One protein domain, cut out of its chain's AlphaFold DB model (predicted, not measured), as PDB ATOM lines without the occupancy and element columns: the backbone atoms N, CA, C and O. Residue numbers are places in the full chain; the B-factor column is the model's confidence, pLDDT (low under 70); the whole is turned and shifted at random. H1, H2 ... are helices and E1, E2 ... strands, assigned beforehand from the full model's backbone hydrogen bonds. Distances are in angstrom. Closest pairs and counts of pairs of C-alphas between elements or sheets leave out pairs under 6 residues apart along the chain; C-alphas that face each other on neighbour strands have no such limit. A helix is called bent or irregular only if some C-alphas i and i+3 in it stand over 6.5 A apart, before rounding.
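Overview. This is residues 126 to 292 of the 299 residues of the protein "Proline dehydrogenase" of Takifugu bimaculatus (UniProt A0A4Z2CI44). A small parallel sheet of three strands forms a wall, with H4 and H5 packed over one face and H1, H2 and H3 gathered round H4. H6 and H7 lie off the sheet at the opposite end of the domain from H3, each touching no other helix. The printed part has 167 residues, with seven named helices and three strands in the order H1 H2 H3 E1 H4 E2 H5 E3 H6 H7; the sheet runs E1 E2 E3, and the class is mostly helix. It is compact, with a radius of gyration of the C-alphas of 16.5 A and spans of 46 by 37 by 26 A.

Along the chain. The strands are E1, residues 188 to 190, 6.5 A; E2, residues 219 to 224, 16.8 A; and E3, residues 252 to 257, 16.1 A. The helices on the sheet of these strands are H4, residues 198 to 212, 20.4 A from first to last C-alpha, and H5, residues 229 to 248, 24.8 A, while H3, introduced below, only grazes it. H5 is irregular, with C-alphas 231 and 234 8.4 A apart, and has a kink of 42 degrees near residue 236. H1 spans residues 129 to 136, beginning at C-alpha 129 (22.578, 18.514, 75.199); H2 spans residues 143 to 150; H3, residues 162 to 182, measures 30.3 A. H6 spans residues 262 to 272, and H7 spans 282 to 290, ending at C-alpha 290 (3.298, -1.126, 87.586).

Arrangement. E2 pairs with E1 (N 190 and O 220, 2.9 A) and E3 (N 223 and O 255, 2.8 A), staggered along residues 219 to 221 and 221 to 224. E1, H4, E2 and E2, H5, E3 are strand-helix-strand units, parallel neighbour strands joined through a helix, with right-handed crossovers. H4 and H5 lie on the same face, making two layers, sheet and helices. H4 is over E2 at a height over the sheet of 8.5 A; Met 209 and Ile 219 have their closest C-alphas, 5.6 A apart. H5 is over E3, and only just over E2 with 3 C-alphas, at 10.7 A; its closest C-alphas to E3 are Ser 245 and Leu 252, 6.1 A. The hub H4 touches H1 with residues 198 to 201 alone (Thr 133 and Ala 200, 4.9 A), H2 (Leu 143 and Ala 207, 5.0 A) and H3 (Ala 179 and Phe 212, 7.4 A). H2 touches H3, about perpendicular at 89 degrees. H6 and H7 are apart. Every O i to N i+4 pair is within hydrogen-bond range in H1, H2, H3, H4, H6 and H7; in H5, 13 of 16 are.

Size, cuts and confidence. The C-alphas of Ala 154 and Glu 283, the two farthest apart, are 48.1 A apart. The printed part has no cut, and the link from H2 to H3 is long. Mean pLDDT of the printed part is 84.4; residues 228 to 236 and 279 to 292 are under 70.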
ATOM      1  N   ALA A 126      31.284  20.609  78.856       72.75
ATOM      2  CA  ALA A 126      29.959  20.052  79.110       72.75
ATOM      3  C   ALA A 126      29.265  19.684  77.793       72.75
ATOM      4  O   ALA A 126      29.380  20.404  76.799       72.75
ATOM      5  N   MET A 127      28.544  18.563  77.789       71.69
ATOM      6  CA  MET A 127      27.796  18.104  76.622       71.69
ATOM      7  C   MET A 127      26.789  19.171  76.170       71.69
ATOM      8  O   MET A 127      26.071  19.746  76.985       71.69
ATOM      9  N   LEU A 128      26.695  19.399  74.857       84.62
ATOM     10  CA  LEU A 128      25.808  20.394  74.236       84.62
ATOM     11  C   LEU A 128      24.328  19.964  74.221       84.62
ATOM     12  O   LEU A 128      23.585  20.353  73.326       84.62
ATOM     13  N   ALA A 129      23.890  19.159  75.194       87.50
ATOM     14  CA  ALA A 129      22.578  18.514  75.199       87.50
ATOM     15  C   ALA A 129      21.432  19.528  75.079       87.50
ATOM     16  O   ALA A 129      20.556  19.362  74.242       87.50
ATOM     17  N   VAL A 130      21.484  20.631  75.833       87.00
ATOM     18  CA  VAL A 130      20.447  21.679  75.782       87.00
ATOM     19  C   VAL A 130      20.363  22.317  74.394       87.00
ATOM     20  O   VAL A 130      19.280  22.422  73.822       87.00
ATOM     21  N   LYS A 131      21.508  22.707  73.812       90.25
ATOM     22  CA  LYS A 131      21.535  23.328  72.481       90.25
ATOM     23  C   LYS A 131      21.055  22.344  71.418       90.25
ATOM     24  O   LYS A 131      20.182  22.686  70.628       90.25
ATOM     25  N   LEU A 132      21.559  21.112  71.443       90.44
ATOM     26  CA  LEU A 132      21.134  20.048  70.536       90.44
ATOM     27  C   LEU A 132      19.624  19.805  70.620       90.44
ATOM     28  O   LEU A 132      18.985  19.753  69.579       90.44
ATOM     29  N   THR A 133      19.033  19.759  71.817       87.81
ATOM     30  CA  THR A 133      17.576  19.636  71.983       87.81
ATOM     31  C   THR A 133      16.831  20.753  71.249       87.81
ATOM     32  O   THR A 133      15.885  20.484  70.510       87.81
ATOM     33  N   THR A 134      17.273  22.007  71.395       88.69
ATOM     34  CA  THR A 134      16.630  23.142  70.710       88.69
ATOM     35  C   THR A 134      16.798  23.116  69.190       88.69
ATOM     36  O   THR A 134      15.928  23.608  68.474       88.69
ATOM     37  N   LEU A 135      17.893  22.540  68.685       90.38
ATOM     38  CA  LEU A 135      18.113  22.345  67.252       90.38
ATOM     39  C   LEU A 135      17.243  21.213  66.699       90.38
ATOM     40  O   LEU A 135      16.569  21.424  65.696       90.38
ATOM     41  N   ILE A 136      17.174  20.075  67.395       87.50
ATOM     42  CA  ILE A 136      16.342  18.915  67.030       87.50
ATOM     43  C   ILE A 136      14.864  19.313  66.930       87.50
ATOM     44  O   ILE A 136      14.176  18.890  66.007       87.50
ATOM     45  N   ALA A 137      14.389  20.175  67.835       84.69
ATOM     46  CA  ALA A 137      13.016  20.681  67.807       84.69
ATOM     47  C   ALA A 137      12.693  21.519  66.554       84.69
ATOM     48  O   ALA A 137      11.534  21.599  66.155       84.69
ATOM     49  N   LYS A 138      13.697  22.156  65.934       87.69
ATOM     50  CA  LYS A 138      13.539  22.923  64.684       87.69
ATOM     51  C   LYS A 138      13.750  22.054  63.450       87.69
ATOM     52  O   LYS A 138      13.070  22.234  62.445       87.69
ATOM     53  N   GLN A 139      14.730  21.162  63.521       84.31
ATOM     54  CA  GLN A 139      15.120  20.275  62.443       84.31
ATOM     55  C   GLN A 139      15.600  18.949  63.048       84.31
ATOM     56  O   GLN A 139      16.692  18.915  63.623       84.31
ATOM     57  N   PRO A 140      14.826  17.857  62.919       82.25
ATOM     58  CA  PRO A 140      15.243  16.568  63.444       82.25
ATOM     59  C   PRO A 140      16.505  16.089  62.722       82.25
ATOM     60  O   PRO A 140      16.632  16.212  61.502       82.25
ATOM     61  N   TYR A 141      17.452  15.554  63.488       85.38
ATOM     62  CA  TYR A 141      18.642  14.915  62.938       85.38
ATOM     63  C   TYR A 141      18.373  13.436  62.682       85.38
ATOM     64  O   TYR A 141      17.775  12.746  63.504       85.38
ATOM     65  N   ASP A 142      18.864  12.957  61.547       90.19
ATOM     66  CA  ASP A 142      18.762  11.563  61.137       90.19
ATOM     67  C   ASP A 142      19.725  10.666  61.944       90.19
ATOM     68  O   ASP A 142      20.876  11.039  62.199       90.19
ATOM     69  N   LEU A 143      19.285   9.464  62.335       94.25
ATOM     70  CA  LEU A 143      20.124   8.542  63.113       94.25
ATOM     71  C   LEU A 143      21.374   8.105  62.341       94.25
ATOM     72  O   LEU A 143      22.452   7.994  62.922       94.25
ATOM     73  N   THR A 144      21.261   7.888  61.033       94.81
ATOM     74  CA  THR A 144      22.374   7.516  60.149       94.81
ATOM     75  C   THR A 144      23.420   8.623  60.085       94.81
ATOM     76  O   THR A 144      24.616   8.333  60.093       94.81
ATOM     77  N   MET A 145      23.003   9.893  60.090       94.50
ATOM     78  CA  MET A 145      23.923  11.033  60.173       94.50
ATOM     79  C   MET A 145      24.770  10.979  61.454       94.50
ATOM     80  O   MET A 145      25.989  11.164  61.407       94.50
ATOM     81  N   VAL A 146      24.141  10.686  62.595       96.00
ATOM     82  CA  VAL A 146      24.832  10.571  63.887       96.00
ATOM     83  C   VAL A 146      25.746   9.339  63.925       96.00
ATOM     84  O   VAL A 146      26.867   9.435  64.420       96.00
ATOM     85  N   VAL A 147      25.322   8.207  63.351       97.19
ATOM     86  CA  VAL A 147      26.150   6.991  63.229       97.19
ATOM     87  C   VAL A 147      27.406   7.252  62.391       97.19
ATOM     88  O   VAL A 147      28.505   6.931  62.831       97.19
ATOM     89  N   ARG A 148      27.282   7.914  61.235       96.94
ATOM     90  CA  ARG A 148      28.434   8.289  60.391       96.94
ATOM     91  C   ARG A 148      29.420   9.197  61.125       96.94
ATOM     92  O   ARG A 148      30.633   9.032  61.025       96.94
ATOM     93  N   ALA A 149      28.903  10.134  61.918       95.75
ATOM     94  CA  ALA A 149      29.729  10.980  62.771       95.75
ATOM     95  C   ALA A 149      30.464  10.184  63.873       95.75
ATOM     96  O   ALA A 149      31.623  10.483  64.169       95.75
ATOM     97  N   MET A 150      29.828   9.156  64.457       96.06
ATOM     98  CA  MET A 150      30.482   8.219  65.388       96.06
ATOM     99  C   MET A 150      31.621   7.442  64.715       96.06
ATOM    100  O   MET A 150      32.676   7.288  65.326       96.06
ATOM    101  N   ASP A 151      31.441   7.048  63.449       95.38
ATOM    102  CA  ASP A 151      32.463   6.408  62.599       95.38
ATOM    103  C   ASP A 151      33.604   7.347  62.174       95.38
ATOM    104  O   ASP A 151      34.556   6.949  61.504       95.38
ATOM    105  N   GLY A 152      33.547   8.607  62.604       92.56
ATOM    106  CA  GLY A 152      34.612   9.577  62.417       92.56
ATOM    107  C   GLY A 152      34.451  10.464  61.191       92.56
ATOM    108  O   GLY A 152      35.298  11.345  61.008       92.56
ATOM    109  N   GLU A 153      33.375  10.312  60.414       93.94
ATOM    110  CA  GLU A 153      33.086  11.192  59.286       93.94
ATOM    111  C   GLU A 153      32.888  12.646  59.742       93.94
ATOM    112  O   GLU A 153      32.263  12.938  60.767       93.94
ATOM    113  N   ALA A 154      33.417  13.584  58.955       90.06
ATOM    114  CA  ALA A 154      33.264  15.013  59.195       90.06
ATOM    115  C   ALA A 154      31.871  15.482  58.743       90.06
ATOM    116  O   ALA A 154      31.694  16.025  57.654       90.06
ATOM    117  N   ILE A 155      30.871  15.241  59.587       91.75
ATOM    118  CA  ILE A 155      29.480  15.615  59.334       91.75
ATOM    119  C   ILE A 155      29.215  17.056  59.781       91.75
ATOM    120  O   ILE A 155      29.584  17.458  60.887       91.75
ATOM    121  N   CYS A 156      28.533  17.826  58.931       88.69
ATOM    122  CA  CYS A 156      27.997  19.131  59.299       88.69
ATOM    123  C   CYS A 156      26.658  18.964  60.026       88.69
ATOM    124  O   CYS A 156      25.739  18.352  59.487       88.69
ATOM    125  N   PHE A 157      26.545  19.534  61.226       89.19
ATOM    126  CA  PHE A 157      25.297  19.592  61.987       89.19
ATOM    127  C   PHE A 157      24.736  21.017  61.916       89.19
ATOM    128  O   PHE A 157      25.329  21.924  62.513       89.19
ATOM    129  N   PRO A 158      23.628  21.247  61.184       87.94
ATOM    130  CA  PRO A 158      23.043  22.576  61.049       87.94
ATOM    131  C   PRO A 158      22.725  23.199  62.412       87.94
ATOM    132  O   PRO A 158      22.071  22.578  63.247       87.94
ATOM    133  N   GLY A 159      23.183  24.432  62.634       87.69
ATOM    134  CA  GLY A 159      22.962  25.179  63.879       87.69
ATOM    135  C   GLY A 159      24.055  25.035  64.946       87.69
ATOM    136  O   GLY A 159      23.993  25.743  65.954       87.69
ATOM    137  N   LEU A 160      25.063  24.183  64.722       90.81
ATOM    138  CA  LEU A 160      26.299  24.177  65.509       90.81
ATOM    139  C   LEU A 160      27.381  25.012  64.819       90.81
ATOM    140  O   LEU A 160      27.586  24.896  63.608       90.81
ATOM    141  N   ASP A 161      28.099  25.822  65.598       92.06
ATOM    142  CA  ASP A 161      29.307  26.488  65.108       92.06
ATOM    143  C   ASP A 161      30.487  25.504  64.963       92.06
ATOM    144  O   ASP A 161      30.386  24.316  65.279       92.06
ATOM    145  N   GLU A 162      31.624  25.985  64.457       89.62
ATOM    146  CA  GLU A 162      32.822  25.167  64.242       89.62
ATOM    147  C   GLU A 162      33.308  24.463  65.519       89.62
ATOM    148  O   GLU A 162      33.606  23.266  65.515       89.62
ATOM    149  N   HIS A 163      33.371  25.199  66.628       87.75
ATOM    150  CA  HIS A 163      33.891  24.694  67.894       87.75
ATOM    151  C   HIS A 163      32.915  23.722  68.553       87.75
ATOM    152  O   HIS A 163      33.329  22.708  69.119       87.75
ATOM    153  N   GLU A 164      31.624  24.020  68.482       90.50
ATOM    154  CA  GLU A 164      30.552  23.169  68.978       90.50
ATOM    155  C   GLU A 164      30.461  21.869  68.194       90.50
ATOM    156  O   GLU A 164      30.368  20.796  68.791       90.50
ATOM    157  N   ARG A 165      30.547  21.951  66.865       91.75
ATOM    158  CA  ARG A 165      30.552  20.785  65.990       91.75
ATOM    159  C   ARG A 165      31.760  19.905  66.269       91.75
ATOM    160  O   ARG A 165      31.589  18.709  66.482       91.75
ATOM    161  N   ALA A 166      32.963  20.479  66.337       89.50
ATOM    162  CA  ALA A 166      34.167  19.729  66.684       89.50
ATOM    163  C   ALA A 166      34.027  19.042  68.053       89.50
ATOM    164  O   ALA A 166      34.340  17.860  68.196       89.50
ATOM    165  N   HIS A 167      33.488  19.750  69.050       88.94
ATOM    166  CA  HIS A 167      33.246  19.175  70.369       88.94
ATOM    167  C   HIS A 167      32.218  18.033  70.328       88.94
ATOM    168  O   HIS A 167      32.441  16.987  70.943       88.94
ATOM    169  N   PHE A 168      31.122  18.200  69.587       92.00
ATOM    170  CA  PHE A 168      30.096  17.174  69.454       92.00
ATOM    171  C   PHE A 168      30.630  15.927  68.740       92.00
ATOM    172  O   PHE A 168      30.462  14.824  69.254       92.00
ATOM    173  N   LEU A 169      31.376  16.087  67.644       92.50
ATOM    174  CA  LEU A 169      32.047  14.980  66.954       92.50
ATOM    175  C   LEU A 169      33.013  14.230  67.887       92.50
ATOM    176  O   LEU A 169      33.004  13.001  67.934       92.50
ATOM    177  N   CYS A 170      33.796  14.944  68.701       90.12
ATOM    178  CA  CYS A 170      34.650  14.322  69.717       90.12
ATOM    179  C   CYS A 170      33.849  13.580  70.801       90.12
ATOM    180  O   CYS A 170      34.298  12.552  71.308       90.12
ATOM    181  N   ALA A 171      32.673  14.077  71.194       91.50
ATOM    182  CA  ALA A 171      31.786  13.366  72.116       91.50
ATOM    183  C   ALA A 171      31.231  12.075  71.492       91.50
ATOM    184  O   ALA A 171      31.295  11.028  72.131       91.50
ATOM    185  N   LEU A 172      30.780  12.128  70.236       94.75
ATOM    186  CA  LEU A 172      30.278  10.963  69.503       94.75
ATOM    187  C   LEU A 172      31.353   9.884  69.336       94.75
ATOM    188  O   LEU A 172      31.077   8.718  69.596       94.75
ATOM    189  N   ARG A 173      32.595  10.263  69.006       92.62
ATOM    190  CA  ARG A 173      33.728   9.321  68.927       92.62
ATOM    191  C   ARG A 173      34.020   8.643  70.267       92.62
ATOM    192  O   ARG A 173      34.226   7.438  70.304       92.62
ATOM    193  N   ARG A 174      33.984   9.386  71.379       91.94
ATOM    194  CA  ARG A 174      34.172   8.806  72.724       91.94
ATOM    195  C   ARG A 174      33.067   7.811  73.075       91.94
ATOM    196  O   ARG A 174      33.363   6.731  73.575       91.94
ATOM    197  N   LEU A 175      31.810   8.159  72.795       94.50
ATOM    198  CA  LEU A 175      30.675   7.255  73.000       94.50
ATOM    199  C   LEU A 175      30.780   6.007  72.120       94.50
ATOM    200  O   LEU A 175      30.474   4.914  72.591       94.50
ATOM    201  N   ASN A 176      31.272   6.159  70.888       95.88
ATOM    202  CA  ASN A 176      31.550   5.045  69.992       95.88
ATOM    203  C   ASN A 176      32.570   4.071  70.600       95.88
ATOM    204  O   ASN A 176      32.277   2.888  70.728       95.88
ATOM    205  N   THR A 177      33.712   4.578  71.077       95.06
ATOM    206  CA  THR A 177      34.746   3.759  71.732       95.06
ATOM    207  C   THR A 177      34.223   3.043  72.981       95.06
ATOM    208  O   THR A 177      34.525   1.870  73.195       95.06
ATOM    209  N   ILE A 178      33.411   3.718  73.805       93.69
ATOM    210  CA  ILE A 178      32.782   3.098  74.984       93.69
ATOM    211  C   ILE A 178      31.865   1.947  74.554       93.69
ATOM    212  O   ILE A 178      31.932   0.855  75.122       93.69
ATOM    213  N   ALA A 179      31.024   2.176  73.546       95.44
ATOM    214  CA  ALA A 179      30.104   1.167  73.050       95.44
ATOM    215  C   ALA A 179      30.850  -0.044  72.466       95.44
ATOM    216  O   ALA A 179      30.570  -1.167  72.881       95.44
ATOM    217  N   GLU A 180      31.854   0.173  71.612       95.38
ATOM    218  CA  GLU A 180      32.717  -0.883  71.054       95.38
ATOM    219  C   GLU A 180      33.377  -1.736  72.141       95.38
ATOM    220  O   GLU A 180      33.418  -2.962  72.041       95.38
ATOM    221  N   ALA A 181      33.858  -1.104  73.215       94.00
ATOM    222  CA  ALA A 181      34.470  -1.814  74.329       94.00
ATOM    223  C   ALA A 181      33.455  -2.635  75.146       94.00
ATOM    224  O   ALA A 181      33.833  -3.669  75.710       94.00
ATOM    225  N   SER A 182      32.199  -2.174  75.209       93.00
ATOM    226  CA  SER A 182      31.127  -2.729  76.047       93.00
ATOM    227  C   SER A 182      30.336  -3.874  75.410       93.00
ATOM    228  O   SER A 182      29.971  -4.819  76.111       93.00
ATOM    229  N   VAL A 183      30.072  -3.814  74.100       93.25
ATOM    230  CA  VAL A 183      29.204  -4.769  73.395       93.25
ATOM    231  C   VAL A 183      29.733  -6.194  73.568       93.25
ATOM    232  O   VAL A 183      30.941  -6.431  73.549       93.25
ATOM    233  N   ASN A 184      28.823  -7.150  73.773       90.75
ATOM    234  CA  ASN A 184      29.117  -8.549  74.112       90.75
ATOM    235  C   ASN A 184      29.797  -8.771  75.479       90.75
ATOM    236  O   ASN A 184      30.176  -9.902  75.784       90.75
ATOM    237  N   LYS A 185      29.948  -7.732  76.314       91.19
ATOM    238  CA  LYS A 185      30.573  -7.835  77.645       91.19
ATOM    239  C   LYS A 185      29.697  -7.254  78.747       91.19
ATOM    240  O   LYS A 185      29.368  -7.949  79.703       91.19
ATOM    241  N   VAL A 186      29.326  -5.980  78.629       92.12
ATOM    242  CA  VAL A 186      28.556  -5.237  79.635       92.12
ATOM    243  C   VAL A 186      27.499  -4.379  78.947       92.12
ATOM    244  O   VAL A 186      27.716  -3.867  77.852       92.12
ATOM    245  N   ARG A 187      26.344  -4.195  79.592       92.50
ATOM    246  CA  ARG A 187      25.298  -3.300  79.079       92.50
ATOM    247  C   ARG A 187      25.647  -1.849  79.398       92.50
ATOM    248  O   ARG A 187      26.058  -1.552  80.517       92.50
ATOM    249  N   VAL A 188      25.422  -0.950  78.444       95.31
ATOM    250  CA  VAL A 188      25.537   0.502  78.636       95.31
ATOM    251  C   VAL A 188      24.146   1.070  78.851       95.31
ATOM    252  O   VAL A 188      23.268   0.918  78.003       95.31
ATOM    253  N   LEU A 189      23.945   1.728  79.989       94.25
ATOM    254  CA  LEU A 189      22.678   2.347  80.353       94.25
ATOM    255  C   LEU A 189      22.871   3.858  80.354       94.25
ATOM    256  O   LEU A 189      23.614   4.380  81.182       94.25
ATOM    257  N   VAL A 190      22.219   4.545  79.420       93.19
ATOM    258  CA  VAL A 190      22.231   6.006  79.363       93.19
ATOM    259  C   VAL A 190      21.147   6.517  80.299       93.19
ATOM    260  O   VAL A 190      19.968   6.187  80.135       93.19
ATOM    261  N   ASP A 191      21.550   7.262  81.324       91.56
ATOM    262  CA  ASP A 191      20.621   7.825  82.296       91.56
ATOM    263  C   ASP A 191      19.821   8.988  81.699       91.56
ATOM    264  O   ASP A 191      20.275   9.708  80.810       91.56
ATOM    265  N   ALA A 192      18.593   9.140  82.191       86.75
ATOM    266  CA  ALA A 192      17.726  10.246  81.821       86.75
ATOM    267  C   ALA A 192      17.963  11.425  82.759       86.75
ATOM    268  O   ALA A 192      17.984  11.257  83.980       86.75
ATOM    269  N   GLU A 193      18.042  12.612  82.179       89.06
ATOM    270  CA  GLU A 193      18.279  13.873  82.869       89.06
ATOM    271  C   GLU A 193      16.990  14.712  82.921       89.06
ATOM    272  O   GLU A 193      15.875  14.172  82.944       89.06
ATOM    273  N   TYR A 194      17.134  16.036  82.986       84.31
ATOM    274  CA  TYR A 194      16.029  16.985  82.892       84.31
ATOM    275  C   TYR A 194      15.338  16.926  81.526       84.31
ATOM    276  O   TYR A 194      15.956  16.624  80.499       84.31
ATOM    277  N   THR A 195      14.059  17.298  81.504       82.12
ATOM    278  CA  THR A 195      13.195  17.250  80.313       82.12
ATOM    279  C   THR A 195      13.798  17.957  79.094       82.12
ATOM    280  O   THR A 195      13.730  17.432  77.986       82.12
ATOM    281  N   TYR A 196      14.474  19.090  79.288       82.56
ATOM    282  CA  TYR A 196      15.108  19.875  78.221       82.56
ATOM    283  C   TYR A 196      16.448  19.302  77.704       82.56
ATOM    284  O   TYR A 196      16.972  19.768  76.691       82.56
ATOM    285  N   MET A 197      17.026  18.294  78.365       86.94
ATOM    286  CA  MET A 197      18.243  17.598  77.905       86.94
ATOM    287  C   MET A 197      17.933  16.266  77.214       86.94
ATOM    288  O   MET A 197      18.662  15.850  76.311       86.94
ATOM    289  N   ASN A 198      16.850  15.605  77.626       89.94
ATOM    290  CA  ASN A 198      16.512  14.248  77.200       89.94
ATOM    291  C   ASN A 198      16.357  14.046  75.681       89.94
ATOM    292  O   ASN A 198      16.751  12.974  75.220       89.94
ATOM    293  N   PRO A 199      15.862  15.006  74.872       90.62
ATOM    294  CA  PRO A 199      15.783  14.816  73.423       90.62
ATOM    295  C   PRO A 199      17.151  14.603  72.761       90.62
ATOM    296  O   PRO A 199      17.321  13.665  71.982       90.62
ATOM    297  N   ALA A 200      18.161  15.400  73.125       92.06
ATOM    298  CA  ALA A 200      19.521  15.217  72.620       92.06
ATOM    299  C   ALA A 200      20.152  13.900  73.092       92.06
ATOM    300  O   ALA A 200      20.797  13.206  72.303       92.06
ATOM    301  N   LEU A 201      19.951  13.534  74.364       93.12
ATOM    302  CA  LEU A 201      20.425  12.256  74.905       93.12
ATOM    303  C   LEU A 201      19.771  11.073  74.183       93.12
ATOM    304  O   LEU A 201      20.456  10.117  73.823       93.12
ATOM    305  N   SER A 202      18.468  11.163  73.916       93.25
ATOM    306  CA  SER A 202      17.708  10.114  73.237       93.25
ATOM    307  C   SER A 202      18.155   9.954  71.788       93.25
ATOM    308  O   SER A 202      18.401   8.827  71.375       93.25
ATOM    309  N   LEU A 203      18.366  11.047  71.043       94.44
ATOM    310  CA  LEU A 203      18.905  10.992  69.678       94.44
ATOM    311  C   LEU A 203      20.237  10.230  69.630       94.44
ATOM    312  O   LEU A 203      20.402   9.293  68.848       94.44
ATOM    313  N   VAL A 204      21.190  10.623  70.480       96.06
ATOM    314  CA  VAL A 204      22.521  10.006  70.509       96.06
ATOM    315  C   VAL A 204      22.426   8.540  70.927       96.06
ATOM    316  O   VAL A 204      23.045   7.683  70.301       96.06
ATOM    317  N   THR A 205      21.608   8.232  71.934       96.81
ATOM    318  CA  THR A 205      21.417   6.858  72.417       96.81
ATOM    319  C   THR A 205      20.772   5.970  71.355       96.81
ATOM    320  O   THR A 205      21.226   4.849  71.144       96.81
ATOM    321  N   MET A 206      19.770   6.467  70.632       95.94
ATOM    322  CA  MET A 206      19.120   5.736  69.540       95.94
ATOM    323  C   MET A 206      20.079   5.503  68.368       95.94
ATOM    324  O   MET A 206      20.081   4.418  67.792       95.94
ATOM    325  N   ALA A 207      20.965   6.454  68.063       97.25
ATOM    326  CA  ALA A 207      22.025   6.247  67.076       97.25
ATOM    327  C   ALA A 207      23.026   5.167  67.528       97.25
ATOM    328  O   ALA A 207      23.403   4.302  66.734       97.25
ATOM    329  N   MET A 208      23.398   5.143  68.815       97.94
ATOM    330  CA  MET A 208      24.209   4.056  69.380       97.94
ATOM    331  C   MET A 208      23.484   2.705  69.270       97.94
ATOM    332  O   MET A 208      24.097   1.722  68.861       97.94
ATOM    333  N   MET A 209      22.181   2.638  69.567       97.81
ATOM    334  CA  MET A 209      21.389   1.414  69.387       97.81
ATOM    335  C   MET A 209      21.344   0.978  67.921       97.81
ATOM    336  O   MET A 209      21.609  -0.184  67.633       97.81
ATOM    337  N   LYS A 210      21.105   1.900  66.979       97.06
ATOM    338  CA  LYS A 210      21.132   1.605  65.538       97.06
ATOM    339  C   LYS A 210      22.459   0.981  65.106       97.06
ATOM    340  O   LYS A 210      22.479   0.076  64.272       97.06
ATOM    341  N   LYS A 211      23.574   1.455  65.668       97.12
ATOM    342  CA  LYS A 211      24.912   0.945  65.360       97.12
ATOM    343  C   LYS A 211      25.185  -0.419  66.004       97.12
ATOM    344  O   LYS A 211      25.640  -1.326  65.306       97.12
ATOM    345  N   PHE A 212      24.895  -0.563  67.298       97.25
ATOM    346  CA  PHE A 212      25.394  -1.663  68.133       97.25
ATOM    347  C   PHE A 212      24.350  -2.710  68.544       97.25
ATOM    348  O   PHE A 212      24.712  -3.858  68.794       97.25
ATOM    349  N   ASN A 213      23.061  -2.367  68.590       96.88
ATOM    350  CA  ASN A 213      21.999  -3.293  68.980       96.88
ATOM    351  C   ASN A 213      21.461  -4.059  67.761       96.88
ATOM    352  O   ASN A 213      20.353  -3.803  67.289       96.88
ATOM    353  N   ARG A 214      22.260  -4.984  67.219       90.69
ATOM    354  CA  ARG A 214      21.859  -5.822  66.076       90.69
ATOM    355  C   ARG A 214      21.018  -7.013  66.523       90.69
ATOM    356  O   ARG A 214      19.804  -6.992  66.354       90.69
ATOM    357  N   ASP A 215      21.657  -8.002  67.137       88.38
ATOM    358  CA  ASP A 215      21.003  -9.247  67.563       88.38
ATOM    359  C   ASP A 215      20.440  -9.176  68.992       88.38
ATOM    360  O   ASP A 215      19.541  -9.938  69.357       88.38
ATOM    361  N   ASP A 216      20.969  -8.260  69.809       91.69
ATOM    362  CA  ASP A 216      20.556  -8.054  71.195       91.69
ATOM    363  C   ASP A 216      20.667  -6.579  71.610       91.69
ATOM    364  O   ASP A 216      21.319  -5.776  70.936       91.69
ATOM    365  N   ALA A 217      20.037  -6.213  72.729       93.31
ATOM    366  CA  ALA A 217      20.122  -4.867  73.288       93.31
ATOM    367  C   ALA A 217      21.332  -4.715  74.226       93.31
ATOM    368  O   ALA A 217      21.313  -5.143  75.387       93.31
ATOM    369  N   TRP A 218      22.373  -4.034  73.747       96.06
ATOM    370  CA  TRP A 218      23.582  -3.700  74.511       96.06
ATOM    371  C   TRP A 218      23.547  -2.283  75.069       96.06
ATOM    372  O   TRP A 218      23.991  -2.049  76.194       96.06
ATOM    373  N   ILE A 219      22.978  -1.359  74.301       97.69
ATOM    374  CA  ILE A 219      22.779   0.039  74.665       97.69
ATOM    375  C   ILE A 219      21.315   0.250  75.053       97.69
ATOM    376  O   ILE A 219      20.413  -0.239  74.370       97.69
ATOM    377  N   TRP A 220      21.087   0.965  76.153       96.31
ATOM    378  CA  TRP A 220      19.780   1.124  76.787       96.31
ATOM    379  C   TRP A 220      19.482   2.597  77.056       96.31
ATOM    380  O   TRP A 220      20.308   3.287  77.654       96.31
ATOM    381  N   ASN A 221      18.294   3.060  76.657       94.56
ATOM    382  CA  ASN A 221      17.817   4.414  76.939       94.56
ATOM    383  C   ASN A 221      16.898   4.407  78.163       94.56
ATOM    384  O   ASN A 221      16.115   3.469  78.347       94.56
ATOM    385  N   THR A 222      16.974   5.451  78.986       91.31
ATOM    386  CA  THR A 222      16.165   5.572  80.200       91.31
ATOM    387  C   THR A 222      14.919   6.422  79.954       91.31
ATOM    388  O   THR A 222      15.014   7.557  79.506       91.31
ATOM    389  N   TYR A 223      13.742   5.906  80.311       86.88
ATOM    390  CA  TYR A 223      12.464   6.615  80.212       86.88
ATOM    391  C   TYR A 223      11.881   6.831  81.606       86.88
ATOM    392  O   TYR A 223      11.830   5.907  82.421       86.88
ATOM    393  N   GLN A 224      11.453   8.061  81.889       84.19
ATOM    394  CA  GLN A 224      11.022   8.472  83.221       84.19
ATOM    395  C   GLN A 224       9.486   8.510  83.315       84.19
ATOM    396  O   GLN A 224       8.834   9.332  82.676       84.19
ATOM    397  N   CYS A 225       8.896   7.637  84.134       80.44
ATOM    398  CA  CYS A 225       7.443   7.447  84.216       80.44
ATOM    399  C   CYS A 225       6.691   8.561  84.969       80.44
ATOM    400  O   CYS A 225       5.477   8.665  84.817       80.44
ATOM    401  N   TYR A 226       7.381   9.388  85.767       74.19
ATOM    402  CA  TYR A 226       6.792  10.534  86.477       74.19
ATOM    403  C   TYR A 226       6.365  11.681  85.558       74.19
ATOM    404  O   TYR A 226       5.603  12.547  85.991       74.19
ATOM    405  N   LEU A 227       6.849  11.710  84.313       75.62
ATOM    406  CA  LEU A 227       6.490  12.754  83.369       75.62
ATOM    407  C   LEU A 227       5.063  12.520  82.848       75.62
ATOM    408  O   LEU A 227       4.751  11.472  82.274       75.62
ATOM    409  N   LYS A 228       4.201  13.523  83.046       68.12
ATOM    410  CA  LYS A 228       2.827  13.612  82.542       68.12
ATOM    411  C   LYS A 228       2.777  13.586  81.027       68.12
ATOM    412  O   LYS A 228       1.824  12.998  80.523       68.12
ATOM    413  N   ALA A 229       3.751  14.239  80.377       60.22
ATOM    414  CA  ALA A 229       3.850  14.491  78.936       60.22
ATOM    415  C   ALA A 229       2.454  14.477  78.277       60.22
ATOM    416  O   ALA A 229       1.991  13.442  77.798       60.22
ATOM    417  N   ASN A 230       1.710  15.576  78.469       41.47
ATOM    418  CA  ASN A 230       0.381  15.841  77.904       41.47
ATOM    419  C   ASN A 230      -0.507  14.599  77.685       41.47
ATOM    420  O   ASN A 230      -0.741  14.203  76.552       41.47
ATOM    421  N   ILE A 231      -0.982  13.962  78.768       36.25
ATOM    422  CA  ILE A 231      -2.099  12.982  78.798       36.25
ATOM    423  C   ILE A 231      -2.132  12.052  77.556       36.25
ATOM    424  O   ILE A 231      -3.165  11.843  76.944       36.25
ATOM    425  N   SER A 232      -0.983  11.516  77.128       36.31
ATOM    426  CA  SER A 232      -0.879  10.446  76.111       36.31
ATOM    427  C   SER A 232       0.566   9.983  75.854       36.31
ATOM    428  O   SER A 232       0.758   8.894  75.311       36.31
ATOM    429  N   GLU A 233       1.596  10.723  76.296       45.59
ATOM    430  CA  GLU A 233       2.897  10.638  75.622       45.59
ATOM    431  C   GLU A 233       4.038   9.878  76.318       45.59
ATOM    432  O   GLU A 233       4.944   9.418  75.641       45.59
ATOM    433  N   SER A 234       4.026   9.587  77.622       44.94
ATOM    434  CA  SER A 234       5.093   8.705  78.168       44.94
ATOM    435  C   SER A 234       5.012   7.276  77.598       44.94
ATOM    436  O   SER A 234       6.028   6.603  77.438       44.94
ATOM    437  N   LYS A 235       3.801   6.836  77.214       53.88
ATOM    438  CA  LYS A 235       3.612   5.674  76.336       53.88
ATOM    439  C   LYS A 235       3.974   6.012  74.885       53.88
ATOM    440  O   LYS A 235       4.570   5.161  74.237       53.88
ATOM    441  N   SER A 236       3.677   7.216  74.382       65.44
ATOM    442  CA  SER A 236       4.046   7.597  73.009       65.44
ATOM    443  C   SER A 236       5.555   7.614  72.778       65.44
ATOM    444  O   SER A 236       5.953   7.097  71.755       65.44
ATOM    445  N   LEU A 237       6.396   8.076  73.709       77.62
ATOM    446  CA  LEU A 237       7.850   8.127  73.511       77.62
ATOM    447  C   LEU A 237       8.457   6.729  73.373       77.62
ATOM    448  O   LEU A 237       9.285   6.491  72.499       77.62
ATOM    449  N   VAL A 238       8.028   5.779  74.210       83.25
ATOM    450  CA  VAL A 238       8.472   4.380  74.091       83.25
ATOM    451  C   VAL A 238       7.903   3.741  72.821       83.25
ATOM    452  O   VAL A 238       8.610   2.995  72.151       83.25
ATOM    453  N   LEU A 239       6.651   4.042  72.458       83.75
ATOM    454  CA  LEU A 239       6.027   3.537  71.230       83.75
ATOM    455  C   LEU A 239       6.636   4.147  69.959       83.75
ATOM    456  O   LEU A 239       6.761   3.457  68.955       83.75
ATOM    457  N   GLU A 240       7.024   5.415  69.988       85.06
ATOM    458  CA  GLU A 240       7.719   6.125  68.919       85.06
ATOM    459  C   GLU A 240       9.123   5.561  68.764       85.06
ATOM    460  O   GLU A 240       9.514   5.203  67.659       85.06
ATOM    461  N   ALA A 241       9.841   5.363  69.874       89.50
ATOM    462  CA  ALA A 241      11.128   4.685  69.858       89.50
ATOM    463  C   ALA A 241      11.012   3.249  69.321       89.50
ATOM    464  O   ALA A 241      11.886   2.802  68.582       89.50
ATOM    465  N   LEU A 242       9.924   2.540  69.645       90.62
ATOM    466  CA  LEU A 242       9.635   1.213  69.104       90.62
ATOM    467  C   LEU A 242       9.397   1.256  67.594       90.62
ATOM    468  O   LEU A 242      10.039   0.492  66.877       90.62
ATOM    469  N   ARG A 243       8.543   2.160  67.106       90.31
ATOM    470  CA  ARG A 243       8.301   2.354  65.667       90.31
ATOM    471  C   ARG A 243       9.593   2.691  64.934       90.31
ATOM    472  O   ARG A 243       9.972   1.977  64.016       90.31
ATOM    473  N   LEU A 244      10.332   3.680  65.431       90.81
ATOM    474  CA  LEU A 244      11.612   4.084  64.862       90.81
ATOM    475  C   LEU A 244      12.610   2.920  64.831       90.81
ATOM    476  O   LEU A 244      13.291   2.729  63.834       90.81
ATOM    477  N   SER A 245      12.675   2.103  65.889       94.50
ATOM    478  CA  SER A 245      13.559   0.927  65.918       94.50
ATOM    479  C   SER A 245      13.182  -0.146  64.895       94.50
ATOM    480  O   SER A 245      14.068  -0.790  64.331       94.50
ATOM    481  N   GLN A 246      11.883  -0.316  64.629       92.50
ATOM    482  CA  GLN A 246      11.373  -1.237  63.614       92.50
ATOM    483  C   GLN A 246      11.691  -0.727  62.207       92.50
ATOM    484  O   GLN A 246      12.208  -1.497  61.398       92.50
ATOM    485  N   ASP A 247      11.457   0.561  61.952       92.31
ATOM    486  CA  ASP A 247      11.707   1.205  60.660       92.31
ATOM    487  C   ASP A 247      13.209   1.233  60.320       92.31
ATOM    488  O   ASP A 247      13.615   0.966  59.190       92.31
ATOM    489  N   GLU A 248      14.057   1.502  61.315       93.44
ATOM    490  CA  GLU A 248      15.511   1.657  61.156       93.44
ATOM    491  C   GLU A 248      16.306   0.353  61.361       93.44
ATOM    492  O   GLU A 248      17.527   0.333  61.147       93.44
ATOM    493  N   GLY A 249      15.629  -0.717  61.793       94.00
ATOM    494  CA  GLY A 249      16.151  -2.081  61.892       94.00
ATOM    495  C   GLY A 249      17.175  -2.321  63.008       94.00
ATOM    496  O   GLY A 249      18.283  -2.789  62.727       94.00
ATOM    497  N   PHE A 250      16.833  -2.037  64.270       95.31
ATOM    498  CA  PHE A 250      17.692  -2.340  65.429       95.31
ATOM    499  C   PHE A 250      16.910  -2.772  66.678       95.31
ATOM    500  O   PHE A 250      15.751  -2.416  66.854       95.31
ATOM    501  N   CYS A 251      17.546  -3.525  67.582       95.44
ATOM    502  CA  CYS A 251      16.931  -3.943  68.844       95.44
ATOM    503  C   CYS A 251      16.822  -2.767  69.834       95.44
ATOM    504  O   CYS A 251      17.823  -2.146  70.209       95.44
ATOM    505  N   LEU A 252      15.607  -2.477  70.301       95.81
ATOM    506  CA  LEU A 252      15.350  -1.376  71.231       95.81
ATOM    507  C   LEU A 252      15.645  -1.795  72.679       95.81
ATOM    508  O   LEU A 252      15.045  -2.746  73.179       95.81
ATOM    509  N   GLY A 253      16.513  -1.047  73.370       94.06
ATOM    510  CA  GLY A 253      16.778  -1.203  74.807       94.06
ATOM    511  C   GLY A 253      16.070  -0.136  75.648       94.06
ATOM    512  O   GLY A 253      16.390   1.049  75.551       94.06
ATOM    513  N   VAL A 254      15.140  -0.539  76.513       92.12
ATOM    514  CA  VAL A 254      14.307   0.366  77.325       92.12
ATOM    515  C   VAL A 254      14.554   0.131  78.813       92.12
ATOM    516  O   VAL A 254      14.208  -0.916  79.359       92.12
ATOM    517  N   LYS A 255      15.103   1.128  79.511       89.56
ATOM    518  CA  LYS A 255      15.164   1.184  80.976       89.56
ATOM    519  C   LYS A 255      14.065   2.116  81.473       89.56
ATOM    520  O   LYS A 255      14.177   3.330  81.372       89.56
ATOM    521  N   LEU A 256      13.005   1.576  82.057       85.81
ATOM    522  CA  LEU A 256      12.038   2.417  82.762       85.81
ATOM    523  C   LEU A 256      12.615   2.789  84.130       85.81
ATOM    524  O   LEU A 256      13.133   1.910  84.835       85.81
ATOM    525  N   VAL A 257      12.451   4.055  84.536       81.12
ATOM    526  CA  VAL A 257      12.598   4.541  85.929       81.12
ATOM    527  C   VAL A 257      11.376   5.360  86.368       81.12
ATOM    528  O   VAL A 257      10.653   5.892  85.531       81.12
ATOM    529  N   ARG A 258      11.149   5.516  87.680       78.31
ATOM    530  CA  ARG A 258      10.122   6.451  88.178       78.31
ATOM    531  C   ARG A 258      10.486   7.897  87.819       78.31
ATOM    532  O   ARG A 258       9.715   8.557  87.140       78.31
ATOM    533  N   GLY A 259      11.680   8.352  88.196       76.94
ATOM    534  CA  GLY A 259      12.182   9.710  87.948       76.94
ATOM    535  C   GLY A 259      12.896  10.275  89.179       76.94
ATOM    536  O   GLY A 259      12.618   9.837  90.292       76.94
ATOM    537  N   ALA A 260      13.824  11.218  88.983       79.25
ATOM    538  CA  ALA A 260      14.658  11.782  90.057       79.25
ATOM    539  C   ALA A 260      14.519  13.307  90.232       79.25
ATOM    540  O   ALA A 260      15.036  13.860  91.201       79.25
ATOM    541  N   TYR A 261      13.817  13.993  89.321       79.56
ATOM    542  CA  TYR A 261      13.852  15.457  89.210       79.56
ATOM    543  C   TYR A 261      12.489  16.142  89.419       79.56
ATOM    544  O   TYR A 261      12.328  17.300  89.049       79.56
ATOM    545  N   MET A 262      11.530  15.453  90.055       79.62
ATOM    546  CA  MET A 262      10.152  15.916  90.309       79.62
ATOM    547  C   MET A 262      10.062  17.368  90.794       79.62
ATOM    548  O   MET A 262       9.441  18.196  90.133       79.62
ATOM    549  N   ASP A 263      10.705  17.682  91.920       76.56
ATOM    550  CA  ASP A 263      10.594  19.003  92.551       76.56
ATOM    551  C   ASP A 263      11.168  20.108  91.661       76.56
ATOM    552  O   ASP A 263      10.557  21.158  91.475       76.56
ATOM    553  N   LYS A 264      12.328  19.846  91.049       79.44
ATOM    554  CA  LYS A 264      13.004  20.810  90.175       79.44
ATOM    555  C   LYS A 264      12.212  21.083  88.901       79.44
ATOM    556  O   LYS A 264      12.151  22.230  88.471       79.44
ATOM    557  N   GLU A 265      11.609  20.054  88.308       82.94
ATOM    558  CA  GLU A 265      10.761  20.202  87.121       82.94
ATOM    559  C   GLU A 265       9.501  21.026  87.419       82.94
ATOM    560  O   GLU A 265       9.133  21.868  86.601       82.94
ATOM    561  N   ARG A 266       8.884  20.856  88.601       82.75
ATOM    562  CA  ARG A 266       7.745  21.686  89.038       82.75
ATOM    563  C   ARG A 266       8.142  23.146  89.233       82.75
ATOM    564  O   ARG A 266       7.519  24.022  88.644       82.75
ATOM    565  N   THR A 267       9.214  23.408  89.984       82.56
ATOM    566  CA  THR A 267       9.711  24.778  90.204       82.56
ATOM    567  C   THR A 267      10.077  25.467  88.890       82.56
ATOM    568  O   THR A 267       9.816  26.656  88.713       82.56
ATOM    569  N   LEU A 268      10.679  24.732  87.951       82.06
ATOM    570  CA  LEU A 268      10.986  25.262  86.628       82.06
ATOM    571  C   LEU A 268       9.707  25.584  85.845       82.06
ATOM    572  O   LEU A 268       9.616  26.661  85.266       82.06
ATOM    573  N   ALA A 269       8.719  24.685  85.862       83.25
ATOM    574  CA  ALA A 269       7.451  24.890  85.171       83.25
ATOM    575  C   ALA A 269       6.694  26.123  85.686       83.25
ATOM    576  O   ALA A 269       6.227  26.932  84.887       83.25
ATOM    577  N   GLU A 270       6.653  26.311  87.007       85.69
ATOM    578  CA  GLU A 270       6.080  27.495  87.655       85.69
ATOM    579  C   GLU A 270       6.810  28.777  87.244       85.69
ATOM    580  O   GLU A 270       6.171  29.757  86.858       85.69
ATOM    581  N   LYS A 271       8.148  28.764  87.268       84.75
ATOM    582  CA  LYS A 271       8.974  29.918  86.881       84.75
ATOM    583  C   LYS A 271       8.770  30.317  85.416       84.75
ATOM    584  O   LYS A 271       8.815  31.500  85.094       84.75
ATOM    585  N   GLU A 272       8.583  29.339  84.535       83.06
ATOM    586  CA  GLU A 272       8.381  29.542  83.096       83.06
ATOM    587  C   GLU A 272       6.907  29.763  82.717       83.06
ATOM    588  O   GLU A 272       6.614  30.037  81.556       83.06
ATOM    589  N   GLY A 273       5.974  29.637  83.668       82.00
ATOM    590  CA  GLY A 273       4.537  29.745  83.408       82.00
ATOM    591  C   GLY A 273       3.983  28.633  82.509       82.00
ATOM    592  O   GLY A 273       2.972  28.837  81.838       82.00
ATOM    593  N   ARG A 274       4.639  27.465  82.463       79.88
ATOM    594  CA  ARG A 274       4.220  26.309  81.651       79.88
ATOM    595  C   ARG A 274       3.492  25.257  82.498       79.88
ATOM    596  O   ARG A 274       3.692  25.203  83.712       79.88
ATOM    597  N   PRO A 275       2.685  24.374  81.882       81.12
ATOM    598  CA  PRO A 275       2.051  23.275  82.601       81.12
ATOM    599  C   PRO A 275       3.075  22.382  83.307       81.12
ATOM    600  O   PRO A 275       4.124  22.046  82.751       81.12
ATOM    601  N   ASP A 276       2.736  21.974  84.529       80.38
ATOM    602  CA  ASP A 276       3.537  21.053  85.327       80.38
ATOM    603  C   ASP A 276       3.702  19.705  84.596       80.38
ATOM    604  O   ASP A 276       2.704  19.006  84.366       80.38
ATOM    605  N   PRO A 277       4.943  19.310  84.255       73.25
ATOM    606  CA  PRO A 277       5.209  18.099  83.505       73.25
ATOM    607  C   PRO A 277       5.194  16.844  84.386       73.25
ATOM    608  O   PRO A 277       5.428  15.774  83.847       73.25
ATOM    609  N   VAL A 278       4.958  16.926  85.701       74.19
ATOM    610  CA  VAL A 278       5.067  15.811  86.661       74.19
ATOM    611  C   VAL A 278       3.705  15.359  87.170       74.19
ATOM    612  O   VAL A 278       2.883  16.195  87.521       74.19
ATOM    613  N   HIS A 279       3.459  14.050  87.285       65.06
ATOM    614  CA  HIS A 279       2.193  13.496  87.789       65.06
ATOM    615  C   HIS A 279       1.722  14.108  89.116       65.06
ATOM    616  O   HIS A 279       2.518  14.485  89.971       65.06
ATOM    617  N   THR A 280       0.406  14.259  89.268       63.12
ATOM    618  CA  THR A 280      -0.221  14.920  90.422       63.12
ATOM    619  C   THR A 280       0.021  14.175  91.725       63.12
ATOM    620  O   THR A 280       0.285  14.824  92.732       63.12
ATOM    621  N   SER A 281       0.003  12.841  91.694       61.03
ATOM    622  CA  SER A 281       0.257  12.003  92.863       61.03
ATOM    623  C   SER A 281       1.411  11.016  92.637       61.03
ATOM    624  O   SER A 281       1.821  10.715  91.506       61.03
ATOM    625  N   TRP A 282       1.970  10.520  93.742       54.56
ATOM    626  CA  TRP A 282       2.957   9.442  93.712       54.56
ATOM    627  C   TRP A 282       2.312   8.139  93.224       54.56
ATOM    628  O   TRP A 282       2.932   7.377  92.479       54.56
ATOM    629  N   GLU A 283       1.051   7.929  93.593       55.75
ATOM    630  CA  GLU A 283       0.203   6.810  93.210       55.75
ATOM    631  C   GLU A 283       0.045   6.742  91.684       55.75
ATOM    632  O   GLU A 283       0.302   5.687  91.110       55.75
ATOM    633  N   ASP A 284      -0.199   7.872  91.008       58.59
ATOM    634  CA  ASP A 284      -0.289   7.956  89.538       58.59
ATOM    635  C   ASP A 284       1.021   7.509  88.859       58.59
ATOM    636  O   ASP A 284       1.031   6.821  87.833       58.59
ATOM    637  N   THR A 285       2.161   7.897  89.443       55.31
ATOM    638  CA  THR A 285       3.494   7.505  88.954       55.31
ATOM    639  C   THR A 285       3.734   6.011  89.171       55.31
ATOM    640  O   THR A 285       4.323   5.335  88.322       55.31
ATOM    641  N   ASN A 286       3.283   5.481  90.310       56.25
ATOM    642  CA  ASN A 286       3.453   4.082  90.673       56.25
ATOM    643  C   ASN A 286       2.524   3.152  89.876       56.25
ATOM    644  O   ASN A 286       2.953   2.073  89.470       56.25
ATOM    645  N   GLU A 287       1.298   3.572  89.574       59.06
ATOM    646  CA  GLU A 287       0.397   2.842  88.682       59.06
ATOM    647  C   GLU A 287       0.953   2.771  87.262       59.06
ATOM    648  O   GLU A 287       0.943   1.702  86.665       59.06
ATOM    649  N   ARG A 288       1.521   3.855  86.716       59.69
ATOM    650  CA  ARG A 288       2.148   3.818  85.379       59.69
ATOM    651  C   ARG A 288       3.400   2.954  85.316       59.69
ATOM    652  O   ARG A 288       3.662   2.330  84.291       59.69
ATOM    653  N   TRP A 289       4.161   2.917  86.404       52.78
ATOM    654  CA  TRP A 289       5.280   1.994  86.558       52.78
ATOM    655  C   TRP A 289       4.819   0.533  86.553       52.78
ATOM    656  O   TRP A 289       5.409  -0.301  85.871       52.78
ATOM    657  N   THR A 290       3.761   0.241  87.309       54.84
ATOM    658  CA  THR A 290       3.298  -1.126  87.586       54.84
ATOM    659  C   THR A 290       2.437  -1.685  86.448       54.84
ATOM    660  O   THR A 290       2.664  -2.811  86.018       54.84
ATOM    661  N   ASN A 291       1.527  -0.880  85.887       52.62
ATOM    662  CA  ASN A 291       0.566  -1.242  84.832       52.62
ATOM    663  C   ASN A 291       1.082  -0.969  83.408       52.62
ATOM    664  O   ASN A 291       0.299  -0.891  82.455       52.62
ATOM    665  N   SER A 292       2.388  -0.757  83.227       49.72
ATOM    666  CA  SER A 292       2.954  -0.740  81.879       49.72
ATOM    667  C   SER A 292       2.741  -2.132  81.267       49.72
ATOM    668  O   SER A 292       3.197  -3.089  81.871       49.72
TER     669      SER A 292